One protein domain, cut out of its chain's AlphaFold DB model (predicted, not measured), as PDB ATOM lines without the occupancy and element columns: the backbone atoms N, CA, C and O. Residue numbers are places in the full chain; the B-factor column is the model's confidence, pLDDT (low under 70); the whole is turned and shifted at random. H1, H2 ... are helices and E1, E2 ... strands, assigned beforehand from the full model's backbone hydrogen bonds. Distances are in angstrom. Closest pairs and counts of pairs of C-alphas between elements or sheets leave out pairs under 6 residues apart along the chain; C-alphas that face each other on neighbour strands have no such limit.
ATOM      1  N   ASN A   2     209.845 167.707 365.501       86.81
ATOM      2  CA  ASN A   2     210.830 168.735 365.106       86.81
ATOM      3  C   ASN A   2     210.288 169.588 363.937       86.81
ATOM      4  O   ASN A   2     209.768 169.046 362.962       86.81
ATOM      5  N   ARG A   3     210.462 170.918 364.008       88.19
ATOM      6  CA  ARG A   3     210.032 171.918 363.010       88.19
ATOM      7  C   ARG A   3     210.356 171.545 361.557       88.19
ATOM      8  O   ARG A   3     209.555 171.847 360.678       88.19
ATOM      9  N   ARG A   4     211.496 170.896 361.283       90.88
ATOM     10  CA  ARG A   4     211.845 170.462 359.915       90.88
ATOM     11  C   ARG A   4     210.838 169.449 359.361       90.88
ATOM     12  O   ARG A   4     210.378 169.627 358.242       90.88
ATOM     13  N   ALA A   5     210.472 168.439 360.148       91.12
ATOM     14  CA  ALA A   5     209.503 167.422 359.740       91.12
ATOM     15  C   ALA A   5     208.107 168.031 359.536       91.12
ATOM     16  O   ALA A   5     207.468 167.769 358.523       91.12
ATOM     17  N   MET A   6     207.689 168.938 360.430       91.25
ATOM     18  CA  MET A   6     206.439 169.693 360.266       91.25
ATOM     19  C   MET A   6     206.417 170.486 358.956       91.25
ATOM     20  O   MET A   6     205.416 170.479 358.248       91.25
ATOM     21  N   LYS A   7     207.520 171.161 358.613       93.00
ATOM     22  CA  LYS A   7     207.614 171.953 357.381       93.00
ATOM     23  C   LYS A   7     207.510 171.097 356.125       93.00
ATOM     24  O   LYS A   7     206.801 171.489 355.205       93.00
ATOM     25  N   GLU A   8     208.187 169.953 356.082       94.06
ATOM     26  CA  GLU A   8     208.070 169.042 354.938       94.06
ATOM     27  C   GLU A   8     206.654 168.471 354.819       94.06
ATOM     28  O   GLU A   8     206.096 168.469 353.727       94.06
ATOM     29  N   ARG A   9     206.016 168.129 355.944       92.56
ATOM     30  CA  ARG A   9     204.623 167.670 355.960       92.56
ATOM     31  C   ARG A   9     203.641 168.722 355.443       92.56
ATOM     32  O   ARG A   9     202.768 168.416 354.638       92.56
ATOM     33  N   VAL A  10     203.791 169.971 355.882       93.62
ATOM     34  CA  VAL A  10     202.962 171.088 355.407       93.62
ATOM     35  C   VAL A  10     203.125 171.281 353.903       93.62
ATOM     36  O   VAL A  10     202.127 171.441 353.213       93.62
ATOM     37  N   LYS A  11     204.360 171.246 353.385       93.50
ATOM     38  CA  LYS A  11     204.619 171.369 351.943       93.50
ATOM     39  C   LYS A  11     204.000 170.228 351.145       93.50
ATOM     40  O   LYS A  11     203.445 170.491 350.089       93.50
ATOM     41  N   GLU A  12     204.120 168.996 351.634       94.81
ATOM     42  CA  GLU A  12     203.552 167.807 350.996       94.81
ATOM     43  C   GLU A  12     202.034 167.962 350.829       94.81
ATOM     44  O   GLU A  12     201.525 167.881 349.716       94.81
ATOM     45  N   ILE A  13     201.327 168.267 351.921       94.12
ATOM     46  CA  ILE A  13     199.864 168.389 351.914       94.12
ATOM     47  C   ILE A  13     199.417 169.612 351.102       94.12
ATOM     48  O   ILE A  13     198.560 169.496 350.228       94.12
ATOM     49  N   PHE A  14     200.010 170.782 351.362       93.12
ATOM     50  CA  PHE A  14     199.644 172.022 350.674       93.12
ATOM     51  C   PHE A  14     199.944 171.963 349.178       93.12
ATOM     52  O   PHE A  14     199.101 172.341 348.369       93.12
ATOM     53  N   GLY A  15     201.121 171.455 348.811       89.75
ATOM     54  CA  GLY A  15     201.506 171.245 347.421       89.75
ATOM     55  C   GLY A  15     200.595 170.240 346.720       89.75
ATOM     56  O   GLY A  15     200.211 170.489 345.585       89.75
ATOM     57  N   GLY A  16     200.192 169.164 347.405       91.88
ATOM     58  CA  GLY A  16     199.222 168.198 346.886       91.88
ATOM     59  C   GLY A  16     197.918 168.864 346.447       91.88
ATOM     60  O   GLY A  16     197.547 168.762 345.283       91.88
ATOM     61  N   TYR A  17     197.279 169.633 347.336       92.50
ATOM     62  CA  TYR A  17     196.043 170.344 346.990       92.50
ATOM     63  C   TYR A  17     196.237 171.451 345.954       92.50
ATOM     64  O   TYR A  17     195.320 171.737 345.192       92.50
ATOM     65  N   LEU A  18     197.397 172.108 345.929       88.00
ATOM     66  CA  LEU A  18     197.672 173.187 344.982       88.00
ATOM     67  C   LEU A  18     197.890 172.679 343.547       88.00
ATOM     68  O   LEU A  18     197.616 173.405 342.599       88.00
ATOM     69  N   LEU A  19     198.413 171.460 343.390       87.19
ATOM     70  CA  LEU A  19     198.697 170.852 342.086       87.19
ATOM     71  C   LEU A  19     197.482 170.149 341.464       87.19
ATOM     72  O   LEU A  19     197.529 169.779 340.292       87.19
ATOM     73  N   GLU A  20     196.411 169.951 342.230       88.38
ATOM     74  CA  GLU A  20     195.144 169.433 341.719       88.38
ATOM     75  C   GLU A  20     194.466 170.456 340.795       88.38
ATOM     76  O   GLU A  20     194.334 171.642 341.112       88.38
ATOM     77  N   GLU A  21     194.029 169.987 339.626       81.00
ATOM     78  CA  GLU A  21     193.450 170.840 338.591       81.00
ATOM     79  C   GLU A  21     192.183 171.556 339.091       81.00
ATOM     80  O   GLU A  21     191.253 170.936 339.602       81.00
ATOM     81  N   GLY A  22     192.145 172.881 338.920       78.56
ATOM     82  CA  GLY A  22     191.010 173.721 339.313       78.56
ATOM     83  C   GLY A  22     191.057 174.248 340.750       78.56
ATOM     84  O   GLY A  22     190.229 175.092 341.103       78.56
ATOM     85  N   ASN A  23     192.030 173.831 341.563       84.56
ATOM     86  CA  ASN A  23     192.166 174.324 342.929       84.56
ATOM     87  C   ASN A  23     192.849 175.700 342.980       84.56
ATOM     88  O   ASN A  23     193.857 175.956 342.327       84.56
ATOM     89  N   SER A  24     192.310 176.597 343.809       84.75
ATOM     90  CA  SER A  24     192.942 177.884 344.117       84.75
ATOM     91  C   SER A  24     193.895 177.767 345.306       84.75
ATOM     92  O   SER A  24     193.761 176.875 346.149       84.75
ATOM     93  N   MET A  25     194.807 178.730 345.459       84.38
ATOM     94  CA  MET A  25     195.642 178.823 346.662       84.38
ATOM     95  C   MET A  25     194.801 178.900 347.949       84.38
ATOM     96  O   MET A  25     195.124 178.268 348.956       84.38
ATOM     97  N   GLY A  26     193.677 179.624 347.907       80.25
ATOM     98  CA  GLY A  26     192.745 179.719 349.031       80.25
ATOM     99  C   GLY A  26     192.062 178.389 349.373       80.25
ATOM    100  O   GLY A  26     191.814 178.117 350.554       80.25
ATOM    101  N   TYR A  27     191.779 177.561 348.364       84.75
ATOM    102  CA  TYR A  27     191.284 176.199 348.554       84.75
ATOM    103  C   TYR A  27     192.363 175.309 349.176       84.75
ATOM    104  O   TYR A  27     192.139 174.755 350.252       84.75
ATOM    105  N   ALA A  28     193.558 175.266 348.576       88.75
ATOM    106  CA  ALA A  28     194.673 174.455 349.058       88.75
ATOM    107  C   ALA A  28     195.040 174.778 350.513       88.75
ATOM    108  O   ALA A  28     195.246 173.874 351.324       88.75
ATOM    109  N   TYR A  29     195.035 176.061 350.881       87.19
ATOM    110  CA  TYR A  29     195.233 176.490 352.264       87.19
ATOM    111  C   TYR A  29     194.150 175.911 353.185       87.19
ATOM    112  O   TYR A  29     194.457 175.317 354.218       87.19
ATOM    113  N   THR A  30     192.879 176.049 352.799       83.94
ATOM    114  CA  THR A  30     191.733 175.610 353.609       83.94
ATOM    115  C   THR A  30     191.740 174.098 353.829       83.94
ATOM    116  O   THR A  30     191.566 173.649 354.965       83.94
ATOM    117  N   GLU A  31     191.977 173.307 352.784       88.88
ATOM    118  CA  GLU A  31     192.041 171.851 352.929       88.88
ATOM    119  C   GLU A  31     193.287 171.404 353.698       88.88
ATOM    120  O   GLU A  31     193.202 170.482 354.507       88.88
ATOM    121  N   THR A  32     194.409 172.119 353.573       91.44
ATOM    122  CA  THR A  32     195.607 171.834 354.378       91.44
ATOM    123  C   THR A  32     195.360 172.056 355.868       91.44
ATOM    124  O   THR A  32     195.733 171.209 356.679       91.44
ATOM    125  N   VAL A  33     194.679 173.147 356.249       88.38
ATOM    126  CA  VAL A  33     194.263 173.388 357.645       88.38
ATOM    127  C   VAL A  33     193.436 172.213 358.172       88.38
ATOM    128  O   VAL A  33     193.695 171.718 359.270       88.38
ATOM    129  N   ARG A  34     192.469 171.724 357.385       88.44
ATOM    130  CA  ARG A  34     191.622 170.587 357.780       88.44
ATOM    131  C   ARG A  34     192.407 169.286 357.882       88.44
ATOM    132  O   ARG A  34     192.222 168.557 358.853       88.44
ATOM    133  N   ALA A  35     193.265 168.988 356.910       90.88
ATOM    134  CA  ALA A  35     194.062 167.767 356.877       90.88
ATOM    135  C   ALA A  35     195.024 167.689 358.071       90.88
ATOM    136  O   ALA A  35     195.036 166.689 358.786       90.88
ATOM    137  N   LEU A  36     195.763 168.772 358.341       90.56
ATOM    138  CA  LEU A  36     196.663 168.862 359.495       90.56
ATOM    139  C   LEU A  36     195.897 168.739 360.806       90.56
ATOM    140  O   LEU A  36     196.299 167.992 361.692       90.56
ATOM    141  N   GLY A  37     194.761 169.430 360.907       88.19
ATOM    142  CA  GLY A  37     193.893 169.325 362.063       88.19
ATOM    143  C   GLY A  37     193.456 167.884 362.331       88.19
ATOM    144  O   GLY A  37     193.641 167.396 363.443       88.19
ATOM    145  N   ARG A  38     192.877 167.207 361.328       89.62
ATOM    146  CA  ARG A  38     192.399 165.820 361.461       89.62
ATOM    147  C   ARG A  38     193.524 164.869 361.845       89.62
ATOM    148  O   ARG A  38     193.297 163.962 362.638       89.62
ATOM    149  N   GLN A  39     194.722 165.082 361.302       89.00
ATOM    150  CA  GLN A  39     195.883 164.274 361.649       89.00
ATOM    151  C   GLN A  39     196.200 164.391 363.146       89.00
ATOM    152  O   GLN A  39     196.192 163.382 363.844       89.00
ATOM    153  N   ILE A  40     196.396 165.609 363.662       87.12
ATOM    154  CA  ILE A  40     196.704 165.817 365.090       87.12
ATOM    155  C   ILE A  40     195.558 165.288 365.953       87.12
ATOM    156  O   ILE A  40     195.786 164.635 366.964       87.12
ATOM    157  N   PHE A  41     194.315 165.523 365.531       88.06
ATOM    158  CA  PHE A  41     193.144 165.019 366.233       88.06
ATOM    159  C   PHE A  41     193.145 163.486 366.351       88.06
ATOM    160  O   PHE A  41     192.864 162.949 367.419       88.06
ATOM    161  N   SER A  42     193.529 162.772 365.291       87.44
ATOM    162  CA  SER A  42     193.664 161.312 365.335       87.44
ATOM    163  C   SER A  42     194.787 160.832 366.264       87.44
ATOM    164  O   SER A  42     194.670 159.759 366.846       87.44
ATOM    165  N   GLU A  43     195.845 161.630 366.438       86.12
ATOM    166  CA  GLU A  43     196.981 161.316 367.313       86.12
ATOM    167  C   GLU A  43     196.648 161.530 368.801       86.12
ATOM    168  O   GLU A  43     197.140 160.791 369.651       86.12
ATOM    169  N   ILE A  44     195.800 162.515 369.123       84.44
ATOM    170  CA  ILE A  44     195.397 162.822 370.508       84.44
ATOM    171  C   ILE A  44     194.156 162.050 370.975       84.44
ATOM    172  O   ILE A  44     193.904 162.005 372.178       84.44
ATOM    173  N   MET A  45     193.344 161.519 370.049       87.50
ATOM    174  CA  MET A  45     192.066 160.883 370.371       87.50
ATOM    175  C   MET A  45     192.291 159.708 371.337       87.50
ATOM    176  O   MET A  45     192.966 158.740 370.969       87.50
ATOM    177  N   PRO A  46     191.699 159.722 372.546       85.25
ATOM    178  CA  PRO A  46     191.875 158.622 373.481       85.25
ATOM    179  C   PRO A  46     191.297 157.318 372.920       85.25
ATOM    180  O   PRO A  46     190.123 157.233 372.555       85.25
ATOM    181  N   LEU A  47     192.114 156.262 372.901       86.06
ATOM    182  CA  LEU A  47     191.700 154.943 372.407       86.06
ATOM    183  C   LEU A  47     190.566 154.320 373.233       86.06
ATOM    184  O   LEU A  47     189.862 153.444 372.735       86.06
ATOM    185  N   THR A  48     190.387 154.787 374.469       85.62
ATOM    186  CA  THR A  48     189.375 154.336 375.431       85.62
ATOM    187  C   THR A  48     187.963 154.838 375.135       85.62
ATOM    188  O   THR A  48     187.026 154.368 375.772       85.62
ATOM    189  N   LEU A  49     187.794 155.792 374.215       87.12
ATOM    190  CA  LEU A  49     186.472 156.280 373.824       87.12
ATOM    191  C   LEU A  49     185.739 155.246 372.968       87.12
ATOM    192  O   LEU A  49     186.342 154.650 372.067       87.12
ATOM    193  N   GLY A  50     184.446 155.069 373.236       90.50
ATOM    194  CA  GLY A  50     183.547 154.288 372.397       90.50
ATOM    195  C   GLY A  50     183.180 155.030 371.112       90.50
ATOM    196  O   GLY A  50     183.582 156.171 370.875       90.50
ATOM    197  N   ASP A  51     182.420 154.361 370.247       92.00
ATOM    198  CA  ASP A  51     182.088 154.881 368.915       92.00
ATOM    199  C   ASP A  51     181.260 156.169 368.963       92.00
ATOM    200  O   ASP A  51     181.417 157.045 368.112       92.00
ATOM    201  N   GLU A  52     180.373 156.296 369.950       93.19
ATOM    202  CA  GLU A  52     179.560 157.493 370.141       93.19
ATOM    203  C   GLU A  52     180.417 158.682 370.584       93.19
ATOM    204  O   GLU A  52     180.387 159.730 369.935       93.19
ATOM    205  N   GLU A  53     181.256 158.515 371.614       93.44
ATOM    206  CA  GLU A  53     182.120 159.598 372.087       93.44
ATOM    207  C   GLU A  53     183.126 160.029 371.017       93.44
ATOM    208  O   GLU A  53     183.413 161.218 370.890       93.44
ATOM    209  N   ARG A  54     183.618 159.091 370.197       92.44
ATOM    210  CA  ARG A  54     184.489 159.404 369.054       92.44
ATOM    211  C   ARG A  54     183.785 160.282 368.022       92.44
ATOM    212  O   ARG A  54     184.360 161.285 367.606       92.44
ATOM    213  N   LYS A  55     182.541 159.961 367.649       94.44
ATOM    214  CA  LYS A  55     181.748 160.778 366.710       94.44
ATOM    215  C   LYS A  55     181.483 162.179 367.259       94.44
ATOM    216  O   LYS A  55     181.596 163.159 366.527       94.44
ATOM    217  N   LEU A  56     181.160 162.285 368.547       95.56
ATOM    218  CA  LEU A  56     180.940 163.577 369.199       95.56
ATOM    219  C   LEU A  56     182.240 164.379 369.318       95.56
ATOM    220  O   LEU A  56     182.254 165.584 369.079       95.56
ATOM    221  N   ALA A  57     183.359 163.723 369.610       92.69
ATOM    222  CA  ALA A  57     184.656 164.376 369.621       92.69
ATOM    223  C   ALA A  57     185.048 164.880 368.219       92.69
ATOM    224  O   ALA A  57     185.515 166.010 368.090       92.69
ATOM    225  N   GLU A  58     184.804 164.100 367.160       92.44
ATOM    226  CA  GLU A  58     184.991 164.538 365.769       92.44
ATOM    227  C   GLU A  58     184.117 165.753 365.428       92.44
ATOM    228  O   GLU A  58     184.577 166.692 364.776       92.44
ATOM    229  N   MET A  59     182.866 165.769 365.893       94.88
ATOM    230  CA  MET A  59     181.956 166.905 365.744       94.88
ATOM    231  C   MET A  59     182.503 168.157 366.449       94.88
ATOM    232  O   MET A  59     182.662 169.198 365.812       94.88
ATOM    233  N   ALA A  60     182.877 168.053 367.728       92.75
ATOM    234  CA  ALA A  60     183.464 169.154 368.498       92.75
ATOM    235  C   ALA A  60     184.759 169.688 367.864       92.75
ATOM    236  O   ALA A  60     185.005 170.896 367.811       92.75
ATOM    237  N   PHE A  61     185.564 168.782 367.321       90.12
ATOM    238  CA  PHE A  61     186.768 169.107 366.582       90.12
ATOM    239  C   PHE A  61     186.475 169.857 365.271       90.12
ATOM    240  O   PHE A  61     187.127 170.859 364.969       90.12
ATOM    241  N   ASN A  62     185.455 169.450 364.511       89.00
ATOM    242  CA  ASN A  62     185.039 170.166 363.302       89.00
ATOM    243  C   ASN A  62     184.527 171.587 363.613       89.00
ATOM    244  O   ASN A  62     184.817 172.512 362.848       89.00
ATOM    245  N   VAL A  63     183.844 171.785 364.750       90.19
ATOM    246  CA  VAL A  63     183.461 173.120 365.249       90.19
ATOM    247  C   VAL A  63     184.703 173.984 365.488       90.19
ATOM    248  O   VAL A  63     184.791 175.102 364.975       90.19
ATOM    249  N   GLN A  64     185.697 173.462 366.214       86.62
ATOM    250  CA  GLN A  64     186.966 174.156 366.466       86.62
ATOM    251  C   GLN A  64     187.679 174.534 365.156       86.62
ATOM    252  O   GLN A  64     188.068 175.691 364.973       86.62
ATOM    253  N   LEU A  65     187.797 173.592 364.213       83.00
ATOM    254  CA  LEU A  65     188.437 173.823 362.915       83.00
ATOM    255  C   LEU A  65     187.763 174.919 362.096       83.00
ATOM    256  O   LEU A  65     188.455 175.740 361.487       83.00
ATOM    257  N   PHE A  66     186.428 174.939 362.066       82.12
ATOM    258  CA  PHE A  66     185.684 175.957 361.333       82.12
ATOM    259  C   PHE A  66     186.068 177.361 361.803       82.12
ATOM    260  O   PHE A  66     186.357 178.234 360.987       82.12
ATOM    261  N   PHE A  67     186.146 177.575 363.115       78.81
ATOM    262  CA  PHE A  67     186.430 178.895 363.667       78.81
ATOM    263  C   PHE A  67     187.906 179.282 363.647       78.81
ATOM    264  O   PHE A  67     188.197 180.467 363.506       78.81
ATOM    265  N   VAL A  68     188.841 178.326 363.695       73.56
ATOM    266  CA  VAL A  68     190.249 178.636 363.396       73.56
ATOM    267  C   VAL A  68     190.390 179.133 361.956       73.56
ATOM    268  O   VAL A  68     191.145 180.067 361.695       73.56
ATOM    269  N   TRP A  69     189.627 178.574 361.015       67.88
ATOM    270  CA  TRP A  69     189.588 179.092 359.649       67.88
ATOM    271  C   TRP A  69     188.939 180.484 359.571       67.88
ATOM    272  O   TRP A  69     189.547 181.399 359.014       67.88
ATOM    273  N   VAL A  70     187.753 180.675 360.169       67.62
ATOM    274  CA  VAL A  70     187.054 181.977 360.174       67.62
ATOM    275  C   VAL A  70     187.933 183.070 360.782       67.62
ATOM    276  O   VAL A  70     188.097 184.123 360.175       67.62
ATOM    277  N   GLY A  71     188.548 182.812 361.938       62.97
ATOM    278  CA  GLY A  71     189.384 183.781 362.647       62.97
ATOM    279  C   GLY A  71     190.667 184.175 361.911       62.97
ATOM    280  O   GLY A  71     191.197 185.251 362.163       62.97
ATOM    281  N   ASN A  72     191.156 183.336 360.989       60.44
ATOM    282  CA  ASN A  72     192.276 183.680 360.107       60.44
ATOM    283  C   ASN A  72     191.834 184.479 358.869       60.44
ATOM    284  O   ASN A  72     192.638 185.218 358.307       60.44
ATOM    285  N   LYS A  73     190.577 184.332 358.428       57.59
ATOM    286  CA  LYS A  73     190.038 185.020 357.242       57.59
ATOM    287  C   LYS A  73     189.378 186.361 357.554       57.59
ATOM    288  O   LYS A  73     189.372 187.236 356.694       57.59
ATOM    289  N   PHE A  74     188.832 186.525 358.755       56.78
ATOM    290  CA  PHE A  74     188.076 187.710 359.145       56.78
ATOM    291  C   PHE A  74     188.603 188.237 360.488       56.78
ATOM    292  O   PHE A  74     188.295 187.646 361.528       56.78
ATOM    293  N   PRO A  75     189.406 189.320 360.505       52.94
ATOM    294  CA  PRO A  75     189.735 189.993 361.755       52.94
ATOM    295  C   PRO A  75     188.426 190.467 362.404       52.94
ATOM    296  O   PRO A  75     187.524 190.949 361.728       52.94
ATOM    297  N   TYR A  76     188.297 190.219 363.704       52.97
ATOM    298  CA  TYR A  76     187.063 190.141 364.495       52.97
ATOM    299  C   TYR A  76     186.256 191.458 364.671       52.97
ATOM    300  O   TYR A  76     185.816 191.745 365.780       52.97
ATOM    301  N   ASP A  77     185.973 192.209 363.605       51.47
ATOM    302  CA  ASP A  77     185.191 193.466 363.632       51.47
ATOM    303  C   ASP A  77     183.722 193.291 363.190       51.47
ATOM    304  O   ASP A  77     183.045 194.225 362.765       51.47
ATOM    305  N   GLY A  78     183.198 192.074 363.349       58.56
ATOM    306  CA  GLY A  78     181.869 191.673 362.888       58.56
ATOM    307  C   GLY A  78     181.955 190.977 361.538       58.56
ATOM    308  O   GLY A  78     182.627 191.440 360.621       58.56
ATOM    309  N   ILE A  79     181.311 189.815 361.426       70.50
ATOM    310  CA  ILE A  79     181.402 188.992 360.220       70.50
ATOM    311  C   ILE A  79     180.052 189.032 359.523       70.50
ATOM    312  O   ILE A  79     179.052 188.601 360.091       70.50
ATOM    313  N   VAL A  80     180.026 189.540 358.291       79.00
ATOM    314  CA  VAL A  80     178.870 189.396 357.405       79.00
ATOM    315  C   VAL A  80     179.037 188.088 356.647       79.00
ATOM    316  O   VAL A  80     179.904 187.955 355.785       79.00
ATOM    317  N   LEU A  81     178.232 187.095 357.004       77.62
ATOM    318  CA  LEU A  81     178.244 185.784 356.373       77.62
ATOM    319  C   LEU A  81     177.253 185.761 355.217       77.62
ATOM    320  O   LEU A  81     176.058 185.948 355.424       77.62
ATOM    321  N   GLY A  82     177.723 185.458 354.007       82.19
ATOM    322  CA  GLY A  82     176.815 185.084 352.922       82.19
ATOM    323  C   GLY A  82     175.958 183.874 353.318       82.19
ATOM    324  O   GLY A  82     176.364 183.072 354.164       82.19
ATOM    325  N   LYS A  83     174.788 183.726 352.686       83.75
ATOM    326  CA  LYS A  83     173.770 182.716 353.034       83.75
ATOM    327  C   LYS A  83     174.339 181.316 353.317       83.75
ATOM    328  O   LYS A  83     174.105 180.765 354.386       83.75
ATOM    329  N   SER A  84     175.180 180.792 352.425       82.81
ATOM    330  CA  SER A  84     175.765 179.449 352.566       82.81
ATOM    331  C   SER A  84     176.686 179.280 353.784       82.81
ATOM    332  O   SER A  84     176.843 178.173 354.298       82.81
ATOM    333  N   TYR A  85     177.322 180.352 354.265       82.19
ATOM    334  CA  TYR A  85     178.114 180.315 355.494       82.19
ATOM    335  C   TYR A  85     177.252 180.502 356.740       82.19
ATOM    336  O   TYR A  85     177.563 179.910 357.771       82.19
ATOM    337  N   ALA A  86     176.174 181.281 356.645       84.62
ATOM    338  CA  ALA A  86     175.197 181.400 357.717       84.62
ATOM    339  C   ALA A  86     174.495 180.051 357.976       84.62
ATOM    340  O   ALA A  86     174.395 179.632 359.124       84.62
ATOM    341  N   GLU A  87     174.138 179.305 356.925       87.38
ATOM    342  CA  GLU A  87     173.599 177.937 357.026       87.38
ATOM    343  C   GLU A  87     174.597 176.969 357.691       87.38
ATOM    344  O   GLU A  87     174.230 176.170 358.553       87.38
ATOM    345  N   LYS A  88     175.893 177.069 357.359       87.81
ATOM    346  CA  LYS A  88     176.945 176.291 358.043       87.81
ATOM    347  C   LYS A  88     177.062 176.658 359.520       87.81
ATOM    348  O   LYS A  88     177.271 175.775 360.345       87.81
ATOM    349  N   LEU A  89     176.945 177.943 359.855       88.00
ATOM    350  CA  LEU A  89     176.975 178.401 361.241       88.00
ATOM    351  C   LEU A  89     175.762 177.890 362.029       88.00
ATOM    352  O   LEU A  89     175.917 177.500 363.182       88.00
ATOM    353  N   MET A  90     174.584 177.850 361.407       90.25
ATOM    354  CA  MET A  90     173.375 177.267 361.992       90.25
ATOM    355  C   MET A  90     173.588 175.785 362.320       90.25
ATOM    356  O   MET A  90     173.411 175.385 363.467       90.25
ATOM    357  N   LYS A  91     174.128 175.000 361.379       92.38
ATOM    358  CA  LYS A  91     174.505 173.601 361.636       92.38
ATOM    359  C   LYS A  91     175.511 173.457 362.786       92.38
ATOM    360  O   LYS A  91     175.394 172.558 363.607       92.38
ATOM    361  N   ILE A  92     176.477 174.370 362.898       93.25
ATOM    362  CA  ILE A  92     177.415 174.388 364.032       93.25
ATOM    363  C   ILE A  92     176.694 174.649 365.361       93.25
ATOM    364  O   ILE A  92     177.113 174.120 366.390       93.25
ATOM    365  N   CYS A  93     175.623 175.445 365.366       93.94
ATOM    366  CA  CYS A  93     174.804 175.645 366.560       93.94
ATOM    367  C   CYS A  93     174.070 174.350 366.942       93.94
ATOM    368  O   CYS A  93     174.035 173.981 368.118       93.94
ATOM    369  N   GLU A  94     173.534 173.622 365.966       94.50
ATOM    370  CA  GLU A  94     172.919 172.307 366.190       94.50
ATOM    371  C   GLU A  94     173.934 171.313 366.767       94.50
ATOM    372  O   GLU A  94     173.687 170.738 367.827       94.50
ATOM    373  N   ASP A  95     175.113 171.204 366.149       96.19
ATOM    374  CA  ASP A  95     176.218 170.367 366.626       96.19
ATOM    375  C   ASP A  95     176.589 170.728 368.077       96.19
ATOM    376  O   ASP A  95     176.584 169.882 368.968       96.19
ATOM    377  N   CYS A  96     176.820 172.014 368.368       96.50
ATOM    378  CA  CYS A  96     177.089 172.503 369.725       96.50
ATOM    379  C   CYS A  96     175.983 172.138 370.730       96.50
ATOM    380  O   CYS A  96     176.277 171.870 371.896       96.50
ATOM    381  N   SER A  97     174.721 172.123 370.297       96.50
ATOM    382  CA  SER A  97     173.587 171.755 371.149       96.50
ATOM    383  C   SER A  97     173.620 170.268 371.511       96.50
ATOM    384  O   SER A  97     173.429 169.934 372.682       96.50
ATOM    385  N   VAL A  98     173.931 169.398 370.543       97.44
ATOM    386  CA  VAL A  98     174.109 167.948 370.752       97.44
ATOM    387  C   VAL A  98     175.270 167.672 371.710       97.44
ATOM    388  O   VAL A  98     175.132 166.901 372.656       97.44
ATOM    389  N   LEU A  99     176.403 168.353 371.519       97.31
ATOM    390  CA  LEU A  99     177.576 168.222 372.389       97.31
ATOM    391  C   LEU A  99     177.255 168.569 373.851       97.31
ATOM    392  O   LEU A  99     177.677 167.871 374.774       97.31
ATOM    393  N   MET A 100     176.510 169.653 374.083       97.06
ATOM    394  CA  MET A 100     176.141 170.071 375.438       97.06
ATOM    395  C   MET A 100     175.073 169.180 376.067       97.06
ATOM    396  O   MET A 100     175.117 168.957 377.275       97.06
ATOM    397  N   GLU A 101     174.142 168.648 375.277       97.25
ATOM    398  CA  GLU A 101     173.177 167.648 375.738       97.25
ATOM    399  C   GLU A 101     173.878 166.383 376.232       97.25
ATOM    400  O   GLU A 101     173.646 165.970 377.368       97.25
ATOM    401  N   PHE A 102     174.825 165.856 375.455       97.00
ATOM    402  CA  PHE A 102     175.605 164.690 375.860       97.00
ATOM    403  C   PHE A 102     176.327 164.915 377.193       97.00
ATOM    404  O   PHE A 102     176.217 164.097 378.103       97.00
ATOM    405  N   LEU A 103     177.029 166.044 377.363       95.75
ATOM    406  CA  LEU A 103     177.695 166.328 378.639       95.75
ATOM    407  C   LEU A 103     176.698 166.469 379.793       95.75
ATOM    408  O   LEU A 103     177.005 166.048 380.906       95.75
ATOM    409  N   ALA A 104     175.515 167.042 379.558       96.06
ATOM    410  CA  ALA A 104     174.480 167.179 380.582       96.06
ATOM    411  C   ALA A 104     173.950 165.818 381.069       96.06
ATOM    412  O   ALA A 104     173.629 165.667 382.251       96.06
ATOM    413  N   GLU A 105     173.850 164.842 380.168       96.19
ATOM    414  CA  GLU A 105     173.360 163.490 380.455       96.19
ATOM    415  C   GLU A 105     174.452 162.570 381.010       96.19
ATOM    416  O   GLU A 105     174.174 161.739 381.874       96.19
ATOM    417  N   HIS A 106     175.700 162.782 380.592       94.81
ATOM    418  CA  HIS A 106     176.846 161.923 380.889       94.81
ATOM    419  C   HIS A 106     177.937 162.655 381.680       94.81
ATOM    420  O   HIS A 106     179.107 162.707 381.297       94.81
ATOM    421  N   GLN A 107     177.563 163.234 382.821       93.75
ATOM    422  CA  GLN A 107     178.485 163.957 383.710       93.75
ATOM    423  C   GLN A 107     179.641 163.079 384.233       93.75
ATOM    424  O   GLN A 107     180.717 163.588 384.555       93.75
ATOM    425  N   ASP A 108     179.440 161.760 384.291       91.31
ATOM    426  CA  ASP A 108     180.450 160.760 384.647       91.31
ATOM    427  C   ASP A 108     181.583 160.653 383.613       91.31
ATOM    428  O   ASP A 108     182.701 160.283 383.966       91.31
ATOM    429  N   LYS A 109     181.324 161.036 382.355       90.50
ATOM    430  CA  LYS A 109     182.312 161.025 381.266       90.50
ATOM    431  C   LYS A 109     183.265 162.214 381.300       90.50
ATOM    432  O   LYS A 109     184.285 162.186 380.619       90.50
ATOM    433  N   ILE A 110     182.958 163.253 382.078       90.69
ATOM    434  CA  ILE A 110     183.844 164.408 382.238       90.69
ATOM    435  C   ILE A 110     185.037 163.971 383.080       90.69
ATOM    436  O   ILE A 110     184.880 163.704 384.273       90.69
ATOM    437  N   ILE A 111     186.227 163.896 382.487       86.94
ATOM    438  CA  ILE A 111     187.359 163.214 383.126       86.94
ATOM    439  C   ILE A 111     188.108 164.068 384.155       86.94
ATOM    440  O   ILE A 111     188.806 163.526 385.006       86.94
ATOM    441  N   THR A 112     187.965 165.396 384.096       82.94
ATOM    442  CA  THR A 112     188.672 166.320 384.997       82.94
ATOM    443  C   THR A 112     187.703 166.928 386.007       82.94
ATOM    444  O   THR A 112     186.703 167.528 385.615       82.94
ATOM    445  N   ASP A 113     188.013 166.834 387.302       83.06
ATOM    446  CA  ASP A 113     187.141 167.337 388.375       83.06
ATOM    447  C   ASP A 113     186.929 168.857 388.313       83.06
ATOM    448  O   ASP A 113     185.825 169.340 388.574       83.06
ATOM    449  N   SER A 114     187.954 169.616 387.910       85.38
ATOM    450  CA  SER A 114     187.839 171.064 387.692       85.38
ATOM    451  C   SER A 114     186.781 171.374 386.629       85.38
ATOM    452  O   SER A 114     185.881 172.180 386.866       85.38
ATOM    453  N   ILE A 115     186.830 170.675 385.492       86.12
ATOM    454  CA  ILE A 115     185.871 170.819 384.396       86.12
ATOM    455  C   ILE A 115     184.484 170.357 384.842       86.12
ATOM    456  O   ILE A 115     183.515 171.072 384.611       86.12
ATOM    457  N   ARG A 116     184.381 169.217 385.537       87.88
ATOM    458  CA  ARG A 116     183.104 168.685 386.039       87.88
ATOM    459  C   ARG A 116     182.417 169.665 386.991       87.88
ATOM    460  O   ARG A 116     181.211 169.857 386.906       87.88
ATOM    461  N   SER A 117     183.183 170.343 387.848       87.44
ATOM    462  CA  SER A 117     182.644 171.371 388.748       87.44
ATOM    463  C   SER A 117     182.129 172.616 388.011       87.44
ATOM    464  O   SER A 117     181.191 173.261 388.473       87.44
ATOM    465  N   GLY A 118     182.718 172.944 386.855       87.56
ATOM    466  CA  GLY A 118     182.326 174.084 386.024       87.56
ATOM    467  C   GLY A 118     181.243 173.776 384.982       87.56
ATOM    468  O   GLY A 118     180.542 174.688 384.547       87.56
ATOM    469  N   LEU A 119     181.094 172.511 384.585       91.88
ATOM    470  CA  LEU A 119     180.137 172.026 383.588       91.88
ATOM    471  C   LEU A 119     179.084 171.125 384.225       91.88
ATOM    472  O   LEU A 119     178.885 169.992 383.793       91.88
ATOM    473  N   THR A 120     178.392 171.642 385.240       94.06
ATOM    474  CA  THR A 120     177.246 170.925 385.806       94.06
ATOM    475  C   THR A 120     176.182 170.689 384.737       94.06
ATOM    476  O   THR A 120     176.104 171.413 383.737       94.06
ATOM    477  N   LYS A 121     175.304 169.715 384.979       95.75
ATOM    478  CA  LYS A 121     174.156 169.433 384.112       95.75
ATOM    479  C   LYS A 121     173.369 170.700 383.765       95.75
ATOM    480  O   LYS A 121     173.090 170.958 382.597       95.75
ATOM    481  N   GLU A 122     173.054 171.523 384.763       96.50
ATOM    482  CA  GLU A 122     172.312 172.777 384.592       96.50
ATOM    483  C   GLU A 122     173.081 173.758 383.709       96.50
ATOM    484  O   GLU A 122     172.496 174.417 382.848       96.50
ATOM    485  N   ARG A 123     174.405 173.836 383.883       95.25
ATOM    486  CA  ARG A 123     175.248 174.712 383.076       95.25
ATOM    487  C   ARG A 123     175.304 174.257 381.620       95.25
ATOM    488  O   ARG A 123     175.174 175.098 380.731       95.25
ATOM    489  N   CYS A 124     175.455 172.960 381.366       96.06
ATOM    490  CA  CYS A 124     175.413 172.395 380.017       96.06
ATOM    491  C   CYS A 124     174.070 172.682 379.330       96.06
ATOM    492  O   CYS A 124     174.055 173.185 378.207       96.06
ATOM    493  N   LEU A 125     172.947 172.469 380.025       97.25
ATOM    494  CA  LEU A 125     171.611 172.769 379.496       97.25
ATOM    495  C   LEU A 125     171.410 174.263 379.217       97.25
ATOM    496  O   LEU A 125     170.828 174.624 378.197       97.25
ATOM    497  N   GLN A 126     171.948 175.143 380.063       96.69
ATOM    498  CA  GLN A 126     171.908 176.584 379.817       96.69
ATOM    499  C   GLN A 126     172.704 176.973 378.561       96.69
ATOM    500  O   GLN A 126     172.269 177.822 377.782       96.69
ATOM    501  N   ILE A 127     173.883 176.375 378.349       95.00
ATOM    502  CA  ILE A 127     174.677 176.612 377.137       95.00
ATOM    503  C   ILE A 127     173.918 176.098 375.908       95.00
ATOM    504  O   ILE A 127     173.808 176.839 374.932       95.00
ATOM    505  N   LYS A 128     173.341 174.891 375.980       95.88
ATOM    506  CA  LYS A 128     172.487 174.315 374.930       95.88
ATOM    507  C   LYS A 128     171.368 175.281 374.536       95.88
ATOM    508  O   LYS A 128     171.254 175.633 373.368       95.88
ATOM    509  N   GLU A 129     170.596 175.771 375.504       96.00
ATOM    510  CA  GLU A 129     169.478 176.687 375.247       96.00
ATOM    511  C   GLU A 129     169.941 177.987 374.565       96.00
ATOM    512  O   GLU A 129     169.311 178.467 373.620       96.00
ATOM    513  N   ASN A 130     171.070 178.553 375.002       93.62
ATOM    514  CA  ASN A 130     171.629 179.762 374.395       93.62
ATOM    515  C   ASN A 130     172.037 179.543 372.933       93.62
ATOM    516  O   ASN A 130     171.816 180.414 372.091       93.62
ATOM    517  N   VAL A 131     172.621 178.386 372.626       93.81
ATOM    518  CA  VAL A 131     173.013 178.028 371.262       93.81
ATOM    519  C   VAL A 131     171.786 177.745 370.385       93.81
ATOM    520  O   VAL A 131     171.750 178.180 369.237       93.81
ATOM    521  N   GLN A 132     170.744 177.107 370.917       94.12
ATOM    522  CA  GLN A 132     169.491 176.886 370.185       94.12
ATOM    523  C   GLN A 132     168.781 178.202 369.843       94.12
ATOM    524  O   GLN A 132     168.329 178.382 368.713       94.12
ATOM    525  N   LYS A 133     168.741 179.160 370.780       92.25
ATOM    526  CA  LYS A 133     168.211 180.512 370.521       92.25
ATOM    527  C   LYS A 133     168.973 181.216 369.402       92.25
ATOM    528  O   LYS A 133     168.362 181.870 368.561       92.25
ATOM    529  N   LEU A 134     170.297 181.069 369.384       89.56
ATOM    530  CA  LEU A 134     171.123 181.591 368.304       89.56
ATOM    531  C   LEU A 134     170.783 180.925 366.964       89.56
ATOM    532  O   LEU A 134     170.639 181.635 365.974       89.56
ATOM    533  N   SER A 135     170.624 179.600 366.942       90.75
ATOM    534  CA  SER A 135     170.246 178.850 365.738       90.75
ATOM    535  C   SER A 135     168.928 179.355 365.147       90.75
ATOM    536  O   SER A 135     168.893 179.720 363.977       90.75
ATOM    537  N   GLY A 136     167.877 179.482 365.967       87.88
ATOM    538  CA  GLY A 136     166.580 179.994 365.505       87.88
ATOM    539  C   GLY A 136     166.633 181.457 365.049       87.88
ATOM    540  O   GLY A 136     165.974 181.839 364.086       87.88
ATOM    541  N   GLY A 137     167.464 182.288 365.687       87.31
ATOM    542  CA  GLY A 137     167.703 183.657 365.221       87.31
ATOM    543  C   GLY A 137     168.407 183.713 363.858       87.31
ATOM    544  O   GLY A 137     168.069 184.558 363.029       87.31
ATOM    545  N   LEU A 138     169.365 182.811 363.616       88.06
ATOM    546  CA  LEU A 138     170.043 182.681 362.324       88.06
ATOM    547  C   LEU A 138     169.092 182.181 361.236       88.06
ATOM    548  O   LEU A 138     169.123 182.728 360.142       88.06
ATOM    549  N   GLU A 139     168.241 181.201 361.536       89.50
ATOM    550  CA  GLU A 139     167.234 180.670 360.608       89.50
ATOM    551  C   GLU A 139     166.319 181.785 360.082       89.50
ATOM    552  O   GLU A 139     166.271 182.027 358.877       89.50
ATOM    553  N   ILE A 140     165.718 182.568 360.988       87.19
ATOM    554  CA  ILE A 140     164.865 183.714 360.633       87.19
ATOM    555  C   ILE A 140     165.630 184.729 359.771       87.19
ATOM    556  O   ILE A 140     165.104 185.244 358.781       87.19
ATOM    557  N   ALA A 141     166.882 185.031 360.132       86.44
ATOM    558  CA  ALA A 141     167.704 185.964 359.370       86.44
ATOM    559  C   ALA A 141     168.005 185.438 357.958       86.44
ATOM    560  O   ALA A 141     167.938 186.205 357.003       86.44
ATOM    561  N   ILE A 142     168.308 184.145 357.819       86.50
ATOM    562  CA  ILE A 142     168.621 183.482 356.546       86.50
ATOM    563  C   ILE A 142     167.402 183.429 355.619       86.50
ATOM    564  O   ILE A 142     167.547 183.650 354.414       86.50
ATOM    565  N   GLU A 143     166.217 183.139 356.156       86.88
ATOM    566  CA  GLU A 143     164.964 183.114 355.392       86.88
ATOM    567  C   GLU A 143     164.600 184.495 354.838       86.88
ATOM    568  O   GLU A 143     164.122 184.603 353.709       86.88
ATOM    569  N   GLY A 144     164.883 185.554 355.602       81.75
ATOM    570  CA  GLY A 144     164.648 186.942 355.205       81.75
ATOM    571  C   GLY A 144     165.725 187.564 354.308       81.75
ATOM    572  O   GLY A 144     165.598 188.736 353.958       81.75
ATOM    573  N   LEU A 145     166.792 186.836 353.949       84.31
ATOM    574  CA  LEU A 145     167.885 187.388 353.141       84.31
ATOM    575  C   LEU A 145     167.500 187.550 351.666       84.31
ATOM    576  O   LEU A 145     167.224 186.577 350.961       84.31
ATOM    577  N   GLU A 146     167.633 188.776 351.160       78.56
ATOM    578  CA  GLU A 146     167.665 189.032 349.722       78.56
ATOM    579  C   GLU A 146     168.932 188.431 349.071       78.56
ATOM    580  O   GLU A 146     169.997 188.368 349.704       78.56
ATOM    581  N   PRO A 147     168.878 188.030 347.786       71.94
ATOM    582  CA  PRO A 147     170.055 187.571 347.052       71.94
ATOM    583  C   PRO A 147     171.206 188.588 347.112       71.94
ATOM    584  O   PRO A 147     171.019 189.768 346.831       71.94
ATOM    585  N   GLY A 148     172.411 188.132 347.469       64.00
ATOM    586  CA  GLY A 148     173.609 188.979 347.564       64.00
ATOM    587  C   GLY A 148     173.834 189.658 348.921       64.00
ATOM    588  O   GLY A 148     174.894 190.247 349.118       64.00
ATOM    589  N   HIS A 149     172.903 189.531 349.871       76.38
ATOM    590  CA  HIS A 149     173.081 189.993 351.249       76.38
ATOM    591  C   HIS A 149     173.626 188.882 352.164       76.38
ATOM    592  O   HIS A 149     173.629 187.696 351.816       76.38
ATOM    593  N   GLY A 150     174.107 189.267 353.348       79.00
ATOM    594  CA  GLY A 150     174.626 188.342 354.355       79.00
ATOM    595  C   GLY A 150     174.135 188.656 355.765       79.00
ATOM    596  O   GLY A 150     173.654 189.752 356.042       79.00
ATOM    597  N   VAL A 151     174.268 187.684 356.665       82.81
ATOM    598  CA  VAL A 151     173.900 187.816 358.078       82.81
ATOM    599  C   VAL A 151     175.083 188.365 358.862       82.81
ATOM    600  O   VAL A 151     176.164 187.776 358.858       82.81
ATOM    601  N   GLY A 152     174.875 189.480 359.559       79.94
ATOM    602  CA  GLY A 152     175.845 190.000 360.516       79.94
ATOM    603  C   GLY A 152     175.895 189.128 361.770       79.94
ATOM    604  O   GLY A 152     174.886 188.951 362.449       79.94
ATOM    605  N   VAL A 153     177.074 188.607 362.101       78.06
ATOM    606  CA  VAL A 153     177.311 187.805 363.305       78.06
ATOM    607  C   VAL A 153     178.306 188.521 364.208       78.06
ATOM    608  O   VAL A 153     179.401 188.905 363.790       78.06
ATOM    609  N   ALA A 154     177.922 188.681 365.477       80.88
ATOM    610  CA  ALA A 154     178.772 189.307 366.476       80.88
ATOM    611  C   ALA A 154     180.039 188.460 366.728       80.88
ATOM    612  O   ALA A 154     179.937 187.239 366.890       80.88
ATOM    613  N   PRO A 155     181.225 189.076 366.868       77.44
ATOM    614  CA  PRO A 155     182.469 188.355 367.159       77.44
ATOM    615  C   PRO A 155     182.393 187.478 368.414       77.44
ATOM    616  O   PRO A 155     182.956 186.384 368.462       77.44
ATOM    617  N   GLN A 156     181.654 187.934 369.428       81.00
ATOM    618  CA  GLN A 156     181.469 187.177 370.663       81.00
ATOM    619  C   GLN A 156     180.703 185.869 370.431       81.00
ATOM    620  O   GLN A 156     181.004 184.869 371.076       81.00
ATOM    621  N   THR A 157     179.760 185.843 369.489       82.19
ATOM    622  CA  THR A 157     179.014 184.636 369.116       82.19
ATOM    623  C   THR A 157     179.944 183.570 368.549       82.19
ATOM    624  O   THR A 157     179.926 182.424 368.991       82.19
ATOM    625  N   VAL A 158     180.817 183.974 367.627       80.94
ATOM    626  CA  VAL A 158     181.844 183.115 367.018       80.94
ATOM    627  C   VAL A 158     182.775 182.550 368.089       80.94
ATOM    628  O   VAL A 158     183.015 181.346 368.140       80.94
ATOM    629  N   ARG A 159     183.237 183.402 369.012       82.38
ATOM    630  CA  ARG A 159     184.074 182.977 370.140       82.38
ATOM    631  C   ARG A 159     183.349 182.005 371.073       82.38
ATOM    632  O   ARG A 159     183.960 181.048 371.533       82.38
ATOM    633  N   ASN A 160     182.068 182.233 371.354       86.69
ATOM    634  CA  ASN A 160     181.285 181.352 372.219       86.69
ATOM    635  C   ASN A 160     181.135 179.958 371.600       86.69
ATOM    636  O   ASN A 160     181.389 178.975 372.285       86.69
ATOM    637  N   LEU A 161     180.788 179.872 370.314       89.38
ATOM    638  CA  LEU A 161     180.646 178.592 369.611       89.38
ATOM    639  C   LEU A 161     181.980 177.851 369.486       89.38
ATOM    640  O   LEU A 161     182.029 176.647 369.726       89.38
ATOM    641  N   TYR A 162     183.075 178.570 369.205       88.38
ATOM    642  CA  TYR A 162     184.420 178.009 369.319       88.38
ATOM    643  C   TYR A 162     184.607 177.397 370.712       88.38
ATOM    644  O   TYR A 162     184.823 176.194 370.832       88.38
ATOM    645  N   ASN A 163     184.420 178.179 371.774       88.69
ATOM    646  CA  ASN A 163     184.634 177.708 373.140       88.69
ATOM    647  C   ASN A 163     183.809 176.462 373.495       88.69
ATOM    648  O   ASN A 163     184.327 175.618 374.216       88.69
ATOM    649  N   VAL A 164     182.585 176.299 372.980       92.56
ATOM    650  CA  VAL A 164     181.773 175.090 373.221       92.56
ATOM    651  C   VAL A 164     182.482 173.825 372.726       92.56
ATOM    652  O   VAL A 164     182.629 172.876 373.497       92.56
ATOM    653  N   GLY A 165     182.986 173.823 371.488       91.25
ATOM    654  CA  GLY A 165     183.740 172.683 370.952       91.25
ATOM    655  C   GLY A 165     185.006 172.389 371.764       91.25
ATOM    656  O   GLY A 165     185.281 171.239 372.096       91.25
ATOM    657  N   GLY A 166     185.747 173.430 372.160       90.06
ATOM    658  CA  GLY A 166     186.960 173.275 372.971       90.06
ATOM    659  C   GLY A 166     186.679 172.740 374.379       90.06
ATOM    660  O   GLY A 166     187.375 171.848 374.854       90.06
ATOM    661  N   ILE A 167     185.629 173.240 375.031       90.94
ATOM    662  CA  ILE A 167     185.170 172.772 376.345       90.94
ATOM    663  C   ILE A 167     184.773 171.295 376.284       90.94
ATOM    664  O   ILE A 167     185.132 170.537 377.182       90.94
ATOM    665  N   PHE A 168     184.075 170.871 375.226       93.69
ATOM    666  CA  PHE A 168     183.702 169.470 375.045       93.69
ATOM    667  C   PHE A 168     184.928 168.559 374.912       93.69
ATOM    668  O   PHE A 168     185.031 167.551 375.609       93.69
ATOM    669  N   LEU A 169     185.898 168.944 374.076       91.75
ATOM    670  CA  LEU A 169     187.148 168.193 373.929       91.75
ATOM    671  C   LEU A 169     187.926 168.126 375.247       91.75
ATOM    672  O   LEU A 169     188.377 167.050 375.626       91.75
ATOM    673  N   LYS A 170     188.024 169.233 375.993       90.88
ATOM    674  CA  LYS A 170     188.639 169.246 377.331       90.88
ATOM    675  C   LYS A 170     187.908 168.332 378.310       90.88
ATOM    676  O   LYS A 170     188.554 167.644 379.095       90.88
ATOM    677  N   ALA A 171     186.578 168.291 378.263       91.38
ATOM    678  CA  ALA A 171     185.786 167.430 379.132       91.38
ATOM    679  C   ALA A 171     186.064 165.938 378.885       91.38
ATOM    680  O   ALA A 171     186.193 165.190 379.854       91.38
ATOM    681  N   LEU A 172     186.195 165.523 377.620       90.62
ATOM    682  CA  LEU A 172     186.451 164.125 377.262       90.62
ATOM    683  C   LEU A 172     187.922 163.723 377.347       90.62
ATOM    684  O   LEU A 172     188.223 162.582 377.688       90.62
ATOM    685  N   PHE A 173     188.832 164.615 376.959       87.81
ATOM    686  CA  PHE A 173     190.244 164.277 376.786       87.81
ATOM    687  C   PHE A 173     191.092 164.726 377.964       87.81
ATOM    688  O   PHE A 173     192.124 164.115 378.198       87.81
ATOM    689  N   GLY A 174     190.657 165.747 378.706       85.69
ATOM    690  CA  GLY A 174     191.441 166.423 379.735       85.69
ATOM    691  C   GLY A 174     192.141 167.675 379.210       85.69
ATOM    692  O   GLY A 174     192.291 167.884 378.001       85.69
ATOM    693  N   ASP A 175     192.569 168.530 380.140       82.62
ATOM    694  CA  ASP A 175     193.242 169.790 379.809       82.62
ATOM    695  C   ASP A 175     194.566 169.562 379.067       82.62
ATOM    696  O   ASP A 175     194.834 170.237 378.075       82.62
ATOM    697  N   GLU A 176     195.362 168.577 379.485       81.50
ATOM    698  CA  GLU A 176     196.695 168.332 378.925       81.50
ATOM    699  C   GLU A 176     196.644 167.945 377.438       81.50
ATOM    700  O   GLU A 176     197.336 168.551 376.614       81.50
ATOM    701  N   GLN A 177     195.789 166.985 377.061       80.81
ATOM    702  CA  GLN A 177     195.627 166.576 375.663       80.81
ATOM    703  C   GLN A 177     195.066 167.711 374.802       80.81
ATOM    704  O   GLN A 177     195.553 167.943 373.690       80.81
ATOM    705  N   SER A 178     194.066 168.443 375.305       76.94
ATOM    706  CA  SER A 178     193.474 169.560 374.565       76.94
ATOM    707  C   SER A 178     194.468 170.705 374.354       76.94
ATOM    708  O   SER A 178     194.493 171.311 373.281       76.94
ATOM    709  N   ASP A 179     195.291 171.016 375.354       80.44
ATOM    710  CA  ASP A 179     196.296 172.073 375.254       80.44
ATOM    711  C   ASP A 179     197.453 171.642 374.334       80.44
ATOM    712  O   ASP A 179     197.962 172.451 373.548       80.44
ATOM    713  N   SER A 180     197.826 170.354 374.358       80.75
ATOM    714  CA  SER A 180     198.797 169.769 373.425       80.75
ATOM    715  C   SER A 180     198.325 169.896 371.975       80.75
ATOM    716  O   SER A 180     199.074 170.388 371.125       80.75
ATOM    717  N   PHE A 181     197.062 169.550 371.707       81.81
ATOM    718  CA  PHE A 181     196.434 169.741 370.401       81.81
ATOM    719  C   PHE A 181     196.534 171.187 369.923       81.81
ATOM    720  O   PHE A 181     197.044 171.447 368.833       81.81
ATOM    721  N   GLN A 182     196.094 172.142 370.750       79.12
ATOM    722  CA  GLN A 182     196.073 173.548 370.361       79.12
ATOM    723  C   GLN A 182     197.483 174.063 370.061       79.12
ATOM    724  O   GLN A 182     197.696 174.797 369.092       79.12
ATOM    725  N   LYS A 183     198.465 173.674 370.882       84.31
ATOM    726  CA  LYS A 183     199.869 174.052 370.706       84.31
ATOM    727  C   LYS A 183     200.436 173.510 369.396       84.31
ATOM    728  O   LYS A 183     201.078 174.261 368.658       84.31
ATOM    729  N   GLU A 184     200.215 172.231 369.113       84.88
ATOM    730  CA  GLU A 184     200.713 171.592 367.897       84.88
ATOM    731  C   GLU A 184     200.021 172.143 366.649       84.88
ATOM    732  O   GLU A 184     200.692 172.525 365.688       84.88
ATOM    733  N   PHE A 185     198.699 172.301 366.695       85.88
ATOM    734  CA  PHE A 185     197.929 172.857 365.591       85.88
ATOM    735  C   PHE A 185     198.351 174.294 365.274       85.88
ATOM    736  O   PHE A 185     198.659 174.606 364.126       85.88
ATOM    737  N   ASN A 186     198.506 175.156 366.284       84.12
ATOM    738  CA  ASN A 186     198.999 176.523 366.088       84.12
ATOM    739  C   ASN A 186     200.408 176.556 365.469       84.12
ATOM    740  O   ASN A 186     200.707 177.418 364.638       84.12
ATOM    741  N   ALA A 187     201.283 175.617 365.845       88.56
ATOM    742  CA  ALA A 187     202.611 175.506 365.251       88.56
ATOM    743  C   ALA A 187     202.545 175.112 363.766       88.56
ATOM    744  O   ALA A 187     203.281 175.678 362.954       88.56
ATOM    745  N   TYR A 188     201.633 174.212 363.394       89.81
ATOM    746  CA  TYR A 188     201.359 173.871 362.000       89.81
ATOM    747  C   TYR A 188     200.788 175.042 361.197       89.81
ATOM    748  O   TYR A 188     201.295 175.318 360.111       89.81
ATOM    749  N   ILE A 189     199.807 175.776 361.733       87.31
ATOM    750  CA  ILE A 189     199.234 176.962 361.073       87.31
ATOM    751  C   ILE A 189     200.308 178.020 360.818       87.31
ATOM    752  O   ILE A 189     200.387 178.576 359.724       87.31
ATOM    753  N   LYS A 190     201.200 178.258 361.787       88.88
ATOM    754  CA  LYS A 190     202.325 179.184 361.600       88.88
ATOM    755  C   LYS A 190     203.216 178.769 360.426       88.88
ATOM    756  O   LYS A 190     203.596 179.611 359.620       88.88
ATOM    757  N   ILE A 191     203.537 177.480 360.317       91.75
ATOM    758  CA  ILE A 191     204.356 176.949 359.220       91.75
ATOM    759  C   ILE A 191     203.602 177.019 357.885       91.75
ATOM    760  O   ILE A 191     204.205 177.369 356.873       91.75
ATOM    761  N   LEU A 192     202.298 176.735 357.872       90.56
ATOM    762  CA  LEU A 192     201.456 176.868 356.682       90.56
ATOM    763  C   LEU A 192     201.428 178.308 356.171       90.56
ATOM    764  O   LEU A 192     201.608 178.516 354.977       90.56
ATOM    765  N   ASN A 193     201.307 179.296 357.058       88.62
ATOM    766  CA  ASN A 193     201.386 180.709 356.678       88.62
ATOM    767  C   ASN A 193     202.743 181.047 356.038       88.62
ATOM    768  O   ASN A 193     202.790 181.696 354.997       88.62
ATOM    769  N   GLU A 194     203.853 180.563 356.607       91.38
ATOM    770  CA  GLU A 194     205.193 180.758 356.028       91.38
ATOM    771  C   GLU A 194     205.320 180.133 354.621       91.38
ATOM    772  O   GLU A 194     205.882 180.749 353.711       91.38
ATOM    773  N   VAL A 195     204.806 178.912 354.437       89.81
ATOM    774  CA  VAL A 195     204.850 178.184 353.156       89.81
ATOM    775  C   VAL A 195     203.942 178.838 352.114       89.81
ATOM    776  O   VAL A 195     204.395 179.078 350.996       89.81
ATOM    777  N   SER A 196     202.707 179.177 352.486       87.06
ATOM    778  CA  SER A 196     201.729 179.833 351.614       87.06
ATOM    779  C   SER A 196     202.261 181.170 351.100       87.06
ATOM    780  O   SER A 196     202.283 181.386 349.893       87.06
ATOM    781  N   ASN A 197     202.797 182.016 351.987       86.38
ATOM    782  CA  ASN A 197     203.353 183.319 351.606       86.38
ATOM    783  C   ASN A 197     204.543 183.185 350.642       86.38
ATOM    784  O   ASN A 197     204.669 183.948 349.688       86.38
ATOM    785  N   SER A 198     205.419 182.200 350.871       86.75
ATOM    786  CA  SER A 198     206.561 181.945 349.978       86.75
ATOM    787  C   SER A 198     206.098 181.500 348.582       86.75
ATOM    788  O   SER A 198     206.699 181.858 347.567       86.75
ATOM    789  N   CYS A 199     205.023 180.710 348.528       83.75
ATOM    790  CA  CYS A 199     204.429 180.224 347.289       83.75
ATOM    791  C   CYS A 199     203.748 181.359 346.510       83.75
ATOM    792  O   CYS A 199     203.990 181.513 345.316       83.75
ATOM    793  N   GLU A 200     202.985 182.211 347.198       81.75
ATOM    794  CA  GLU A 200     202.337 183.393 346.618       81.75
ATOM    795  C   GLU A 200     203.351 184.342 345.971       81.75
ATOM    796  O   GLU A 200     203.205 184.716 344.808       81.75
ATOM    797  N   GLN A 201     204.442 184.656 346.678       79.94
ATOM    798  CA  GLN A 201     205.531 185.475 346.138       79.94
ATOM    799  C   GLN A 201     206.152 184.868 344.875       79.94
ATOM    800  O   GLN A 201     206.489 185.595 343.939       79.94
ATOM    801  N   SER A 202     206.275 183.539 344.831       79.56
ATOM    802  CA  SER A 202     206.822 182.835 343.671       79.56
ATOM    803  C   SER A 202     205.906 182.980 342.450       79.56
ATOM    804  O   SER A 202     206.396 183.356 341.388       79.56
ATOM    805  N   PHE A 203     204.589 182.793 342.606       73.81
ATOM    806  CA  PHE A 203     203.613 182.985 341.520       73.81
ATOM    807  C   PHE A 203     203.559 184.425 341.005       73.81
ATOM    808  O   PHE A 203     203.501 184.653 339.796       73.81
ATOM    809  N   ILE A 204     203.624 185.406 341.910       71.94
ATOM    810  CA  ILE A 204     203.693 186.823 341.529       71.94
ATOM    811  C   ILE A 204     204.955 187.078 340.695       71.94
ATOM    812  O   ILE A 204     204.887 187.735 339.657       71.94
ATOM    813  N   SER A 205     206.101 186.530 341.112       70.31
ATOM    814  CA  SER A 205     207.372 186.712 340.402       70.31
ATOM    815  C   SER A 205     207.426 186.016 339.035       70.31
ATOM    816  O   SER A 205     208.101 186.510 338.135       70.31
TER     817      SER A 205
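What this domain is: This is residues 2 to 205 of the 215 residues of an uncharacterized protein of Candidatus Yanofskybacteria bacterium RIFCSPHIGHO2_01_FULL_41_27 (UniProt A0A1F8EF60). What is the overall shape? A two-strand ribbon, E1 and E2, sits at one end of a bundle of four helices, H3, H4, H6 and H7, and at the bundle's other side H2 and H8 run side by side with H1 crossing them. What is it made of? The printed part has 204 residues, with named elements in the order H1 H2 H3 E1 H4 H5 H6 E2 H7 H8; it is mostly helix, and the sheet E1 - E2 is antiparallel. How large is it? It is compact, with a radius of gyration of the C-alphas of 18.4 A and spans of 58 by 48 by 28 A.

Where its parts are: Where are the strands? E1 is residues 79 to 82, from C-alpha 79 at (181.402, 188.992, 360.220), and E2 is residues 150 to 153. Where are the bundle's helices? H3 is residues 51 to 73, 33.3 A long; H4 is residues 83 to 105, 33.5 A; H6 is residues 121 to 143, 33.1 A; H7 is residues 155 to 173, 27.1 A. Where are the others? H1 is residues 3 to 19, from C-alpha 3 at (210.032, 171.918, 363.010); H2 is residues 25 to 44, 28.7 A; H5 is residues 113 to 118. H8, residues 175 to 205, is 45.2 A long and ends at C-alpha 205 at (207.372, 186.712, 340.402).

How they stand to each other: How do the strands pair? E1 and E2 are antiparallel at 149 degrees, with N 81 and O 151 within hydrogen-bond range at 2.9 A. How is the bundle built? It is up and down, each helix running against the one before it in the chain; H4 and H6 touch at a shallow tilt of 17 degrees, closest at the C-alphas of Ala 104 and Lys 121, 4.2 A. H7, the hub, touches H3 at residues 57 to 67 of H3 alone, closest at the C-alphas of Ala 60 and Gly 165, 4.3 A. What lies beyond? H2 and H8 touch, closest at the C-alphas of Ile 44 and Gln 177, 6.4 A, and H1 touches H2, closest at the C-alphas of Tyr 17 and Ala 28, 4.8 A. H5 and H7 only just touch, with 3 pairs of C-alphas within 8 A, the closest those of Ile 115 and Ala 171, 6.3 A. Are the helix backbones whole? In H1 to H8 every O i to N i+4 pair is within hydrogen-bond range.

The domain as a whole: How far does it reach? The two C-alphas farthest apart, those of Glu 122 and Ser 205, are 58.1 A apart. Is it unbroken? The printed part has no cut, and no link is long. Where is confidence low? The pLDDT is under 70 at residues 69 to 78 and residue 148.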